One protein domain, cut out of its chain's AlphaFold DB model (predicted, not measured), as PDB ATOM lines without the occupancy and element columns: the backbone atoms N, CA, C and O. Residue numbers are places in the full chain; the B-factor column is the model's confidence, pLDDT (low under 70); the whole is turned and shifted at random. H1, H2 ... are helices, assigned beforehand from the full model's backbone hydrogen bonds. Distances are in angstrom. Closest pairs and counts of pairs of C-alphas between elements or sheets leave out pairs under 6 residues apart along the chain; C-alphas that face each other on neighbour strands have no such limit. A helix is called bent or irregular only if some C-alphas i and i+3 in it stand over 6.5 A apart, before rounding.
ATOM      1  N   LYS A  27      42.451  -9.108  50.461       85.06
ATOM      2  CA  LYS A  27      41.520  -8.537  49.479       85.06
ATOM      3  C   LYS A  27      40.071  -8.566  49.970       85.06
ATOM      4  O   LYS A  27      39.383  -7.556  49.879       85.06
ATOM      5  N   TYR A  28      39.610  -9.698  50.502       86.00
ATOM      6  CA  TYR A  28      38.245  -9.806  51.025       86.00
ATOM      7  C   TYR A  28      38.040  -8.925  52.255       86.00
ATOM      8  O   TYR A  28      37.006  -8.275  52.358       86.00
ATOM      9  N   VAL A  29      39.033  -8.837  53.144       86.44
ATOM     10  CA  VAL A  29      38.970  -7.934  54.304       86.44
ATOM     11  C   VAL A  29      38.807  -6.481  53.857       86.44
ATOM     12  O   VAL A  29      37.927  -5.789  54.363       86.44
ATOM     13  N   GLN A  30      39.585  -6.028  52.870       89.19
ATOM     14  CA  GLN A  30      39.452  -4.676  52.324       89.19
ATOM     15  C   GLN A  30      38.061  -4.436  51.722       89.19
ATOM     16  O   GLN A  30      37.446  -3.413  52.008       89.19
ATOM     17  N   CYS A  31      37.536  -5.381  50.935       89.50
ATOM     18  CA  CYS A  31      36.185  -5.272  50.383       89.50
ATOM     19  C   CYS A  31      35.120  -5.160  51.482       89.50
ATOM     20  O   CYS A  31      34.228  -4.324  51.372       89.50
ATOM     21  N   LEU A  32      35.221  -5.960  52.546       87.50
ATOM     22  CA  LEU A  32      34.279  -5.917  53.666       87.50
ATOM     23  C   LEU A  32      34.330  -4.580  54.411       87.50
ATOM     24  O   LEU A  32      33.278  -4.040  54.736       87.50
ATOM     25  N   ILE A  33      35.525  -4.025  54.632       89.38
ATOM     26  CA  ILE A  33      35.691  -2.701  55.249       89.38
ATOM     27  C   ILE A  33      35.061  -1.621  54.362       89.38
ATOM     28  O   ILE A  33      34.255  -0.840  54.853       89.38
ATOM     29  N   CYS A  34      35.337  -1.619  53.054       88.69
ATOM     30  CA  CYS A  34      34.744  -0.646  52.131       88.69
ATOM     31  C   CYS A  34      33.210  -0.714  52.107       88.69
ATOM     32  O   CYS A  34      32.552   0.322  52.123       88.69
ATOM     33  N   VAL A  35      32.636  -1.922  52.088       88.00
ATOM     34  CA  VAL A  35      31.176  -2.107  52.138       88.00
ATOM     35  C   VAL A  35      30.623  -1.639  53.480       88.00
ATOM     36  O   VAL A  35      29.611  -0.951  53.517       88.00
ATOM     37  N   GLN A  36      31.293  -1.957  54.586       85.12
ATOM     38  CA  GLN A  36      30.872  -1.493  55.903       85.12
ATOM     39  C   GLN A  36      30.911   0.038  56.012       85.12
ATOM     40  O   GLN A  36      29.977   0.626  56.550       85.12
ATOM     41  N   ASP A  37      31.955   0.685  55.498       86.50
ATOM     42  CA  ASP A  37      32.087   2.145  55.486       86.50
ATOM     43  C   ASP A  37      31.043   2.809  54.583       86.50
ATOM     44  O   ASP A  37      30.529   3.876  54.918       86.50
ATOM     45  N   TRP A  38      30.687   2.177  53.462       86.56
ATOM     46  CA  TRP A  38      29.586   2.614  52.601       86.56
ATOM     47  C   TRP A  38      28.243   2.549  53.338       86.56
ATOM     48  O   TRP A  38      27.533   3.547  53.440       86.56
ATOM     49  N   LEU A  39      27.941   1.403  53.952       82.31
ATOM     50  CA  LEU A  39      26.707   1.191  54.713       82.31
ATOM     51  C   LEU A  39      26.606   2.091  55.952       82.31
ATOM     52  O   LEU A  39      25.513   2.452  56.360       82.31
ATOM     53  N   ARG A  40      27.732   2.466  56.572       80.38
ATOM     54  CA  ARG A  40      27.755   3.422  57.695       80.38
ATOM     55  C   ARG A  40      27.513   4.865  57.253       80.38
ATOM     56  O   ARG A  40      27.014   5.652  58.053       80.38
ATOM     57  N   GLN A  41      27.896   5.226  56.027       76.06
ATOM     58  CA  GLN A  41      27.579   6.534  55.441       76.06
ATOM     59  C   GLN A  41      26.093   6.635  55.075       76.06
ATOM     60  O   GLN A  41      25.499   7.710  55.190       76.06
ATOM     61  N   GLU A  42      25.467   5.514  54.714       73.06
ATOM     62  CA  GLU A  42      24.016   5.396  54.604       73.06
ATOM     63  C   GLU A  42      23.377   5.431  56.005       73.06
ATOM     64  O   GLU A  42      23.145   4.430  56.670       73.06
ATOM     65  N   THR A  43      23.086   6.642  56.486       66.62
ATOM     66  CA  THR A  43      22.450   6.888  57.800       66.62
ATOM     67  C   THR A  43      21.035   6.315  57.936       66.62
ATOM     68  O   THR A  43      20.477   6.303  59.035       66.62
ATOM     69  N   LYS A  44      20.443   5.851  56.832       76.44
ATOM     70  CA  LYS A  44      19.124   5.229  56.804       76.44
ATOM     71  C   LYS A  44      19.290   3.714  56.693       76.44
ATOM     72  O   LYS A  44      20.058   3.265  55.845       76.44
ATOM     73  N   PRO A  45      18.576   2.920  57.508       72.00
ATOM     74  CA  PRO A  45      18.549   1.478  57.312       72.00
ATOM     75  C   PRO A  45      18.036   1.175  55.902       72.00
ATOM     76  O   PRO A  45      17.097   1.822  55.439       72.00
ATOM     77  N   ILE A  46      18.647   0.196  55.231       75.88
ATOM     78  CA  ILE A  46      18.203  -0.250  53.908       75.88
ATOM     79  C   ILE A  46      16.757  -0.744  54.036       75.88
ATOM     80  O   ILE A  46      16.498  -1.806  54.604       75.88
ATOM     81  N   CYS A  47      15.814   0.044  53.523       81.31
ATOM     82  CA  CYS A  47      14.412  -0.326  53.429       81.31
ATOM     83  C   CYS A  47      14.186  -0.986  52.068       81.31
ATOM     84  O   CYS A  47      14.133  -0.315  51.035       81.31
ATOM     85  N   VAL A  48      14.111  -2.318  52.065       84.56
ATOM     86  CA  VAL A  48      13.913  -3.098  50.832       84.56
ATOM     87  C   VAL A  48      12.560  -2.768  50.202       84.56
ATOM     88  O   VAL A  48      12.495  -2.618  48.990       84.56
ATOM     89  N   GLU A  49      11.520  -2.574  51.019       86.06
ATOM     90  CA  GLU A  49      10.171  -2.224  50.553       86.06
ATOM     91  C   GLU A  49      10.161  -0.897  49.776       86.06
ATOM     92  O   GLU A  49       9.767  -0.865  48.618       86.06
ATOM     93  N   GLU A  50      10.709   0.173  50.364       85.62
ATOM     94  CA  GLU A  50      10.805   1.494  49.716       85.62
ATOM     95  C   GLU A  50      11.628   1.429  48.417       85.62
ATOM     96  O   GLU A  50      11.312   2.085  47.425       85.62
ATOM     97  N   SER A  51      12.675   0.599  48.403       87.88
ATOM     98  CA  SER A  51      13.510   0.391  47.216       87.88
ATOM     99  C   SER A  51      12.753  -0.332  46.094       87.88
ATOM    100  O   SER A  51      12.941  -0.002  44.923       87.88
ATOM    101  N   LEU A  52      11.901  -1.305  46.434       89.38
ATOM    102  CA  LEU A  52      11.064  -2.034  45.478       89.38
ATOM    103  C   LEU A  52       9.953  -1.144  44.915       89.38
ATOM    104  O   LEU A  52       9.789  -1.099  43.697       89.38
ATOM    105  N   GLU A  53       9.265  -0.380  45.766       92.12
ATOM    106  CA  GLU A  53       8.254   0.599  45.339       92.12
ATOM    107  C   GLU A  53       8.850   1.639  44.372       92.12
ATOM    108  O   GLU A  53       8.238   2.012  43.368       92.12
ATOM    109  N   PHE A  54      10.082   2.094  44.635       91.69
ATOM    110  CA  PHE A  54      10.790   3.019  43.751       91.69
ATOM    111  C   PHE A  54      11.120   2.400  42.384       91.69
ATOM    112  O   PHE A  54      10.952   3.062  41.357       91.69
ATOM    113  N   LEU A  55      11.560   1.139  42.351       91.31
ATOM    114  CA  LEU A  55      11.839   0.422  41.104       91.31
ATOM    115  C   LEU A  55      10.569   0.201  40.274       91.31
ATOM    116  O   LEU A  55      10.579   0.482  39.077       91.31
ATOM    117  N   GLU A  56       9.469  -0.211  40.905       93.56
ATOM    118  CA  GLU A  56       8.172  -0.379  40.236       93.56
ATOM    119  C   GLU A  56       7.694   0.942  39.614       93.56
ATOM    120  O   GLU A  56       7.235   0.987  38.469       93.56
ATOM    121  N   LYS A  57       7.878   2.057  40.330       93.94
ATOM    122  CA  LYS A  57       7.560   3.388  39.809       93.94
ATOM    123  C   LYS A  57       8.403   3.751  38.582       93.94
ATOM    124  O   LYS A  57       7.856   4.293  37.622       93.94
ATOM    125  N   ILE A  58       9.705   3.455  38.590       93.69
ATOM    126  CA  ILE A  58      10.580   3.690  37.430       93.69
ATOM    127  C   ILE A  58      10.102   2.876  36.224       93.69
ATOM    128  O   ILE A  58      10.007   3.413  35.120       93.69
ATOM    129  N   GLU A  59       9.770   1.600  36.415       94.12
ATOM    130  CA  GLU A  59       9.254   0.745  35.341       94.12
ATOM    131  C   GLU A  59       7.948   1.296  34.752       94.12
ATOM    132  O   GLU A  59       7.800   1.377  33.527       94.12
ATOM    133  N   LEU A  60       7.029   1.757  35.606       91.44
ATOM    134  CA  LEU A  60       5.782   2.402  35.190       91.44
ATOM    135  C   LEU A  60       6.018   3.707  34.416       91.44
ATOM    136  O   LEU A  60       5.352   3.946  33.404       91.44
ATOM    137  N   GLU A  61       6.969   4.539  34.845       93.25
ATOM    138  CA  GLU A  61       7.331   5.776  34.144       93.25
ATOM    139  C   GLU A  61       7.934   5.492  32.761       93.25
ATOM    140  O   GLU A  61       7.534   6.123  31.776       93.25
ATOM    141  N   MET A  62       8.817   4.495  32.644       89.56
ATOM    142  CA  MET A  62       9.363   4.064  31.352       89.56
ATOM    143  C   MET A  62       8.270   3.521  30.424       89.56
ATOM    144  O   MET A  62       8.238   3.856  29.237       89.56
ATOM    145  N   ALA A  63       7.327   2.742  30.959       88.69
ATOM    146  CA  ALA A  63       6.196   2.216  30.201       88.69
ATOM    147  C   ALA A  63       5.228   3.317  29.733       88.69
ATOM    148  O   ALA A  63       4.573   3.168  28.699       88.69
ATOM    149  N   ASN A  64       5.119   4.421  30.476       82.81
ATOM    150  CA  ASN A  64       4.256   5.543  30.116       82.81
ATOM    151  C   ASN A  64       4.925   6.538  29.160       82.81
ATOM    152  O   ASN A  64       4.250   7.112  28.312       82.81
ATOM    153  N   SER A  65       6.250   6.687  29.227       71.69
ATOM    154  CA  SER A  65       7.025   7.511  28.291       71.69
ATOM    155  C   SER A  65       6.830   7.073  26.829       71.69
ATOM    156  O   SER A  65       6.671   7.915  25.945       71.69
ATOM    157  N   GLY A  66       6.698   5.763  26.579       60.81
ATOM    158  CA  GLY A  66       6.416   5.209  25.248       60.81
ATOM    159  C   GLY A  66       5.025   5.528  24.677       60.81
ATOM    160  O   GLY A  66       4.818   5.371  23.475       60.81
ATOM    161  N   ARG A  67       4.069   6.000  25.492       58.00
ATOM    162  CA  ARG A  67       2.699   6.343  25.048       58.00
ATOM    163  C   ARG A  67       2.550   7.795  24.597       58.00
ATOM    164  O   ARG A  67       1.578   8.132  23.932       58.00
TER     165      ARG A  67
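What this domain is: This is residues 27 to 67 of the 74 residues of the protein "Dimer_Tnp_hAT domain-containing protein" of Solanum chilense (UniProt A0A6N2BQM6). Two helices, the longer H2 and the shorter H1, form the arms of a wide, open V, with the short link of residues 42 to 47 at its apex. The arms do not fold back on each other, there is no core between them, and the two ends of the printed part lie far from each other. The printed part has 41 residues with two named helices, H1 then H2 along the chain, and no named strand; the class is all helix. The whole is extended, with a radius of gyration of the C-alphas of 16.1 A, and the C-alphas span 48 by 22 by 13 A along their three main axes.

Where its parts are: H2, the longest helix by residues, has 18 residues, 48 to 65, and measures 25.8 A from first to last C-alpha. It begins with C-alpha 48 at (13.913, -3.098, 50.832) and ends with C-alpha 65 at (7.025, 7.511, 28.291). H1 has 15 residues, 27 to 41, and measures 21.4 A from C-alpha 27 at (41.520, -8.537, 49.479) to C-alpha 41 at (27.579, 6.534, 55.441).

How they stand to each other: H2 and H1 are apart, with no C-alpha of the one within 8 A of the other. Residues 27 to 67, of which 27 to 41 belong to H1 and 48 to 65 belong to H2, stand free: within 10 A of each of their C-alphas lies no C-alpha from 8 or more residues away along the chain. H2 has the N-to-C direction (-0.26, 0.30, -0.92), and H1 has (-0.68, 0.69, 0.24). In H1 and H2 every O i to N i+4 pair is within hydrogen-bond range, and neither helix is bent.

The domain as a whole: The two C-alphas farthest apart, those of Val 29 and Arg 67, are 48.7 A apart. The printed part has no cut, and the link from H1 to H2, 6 residues, is short but not tight. The mean pLDDT of the printed part is 84.2, and the model's confidence is under 70 at residue 43 and residues 66 to 67.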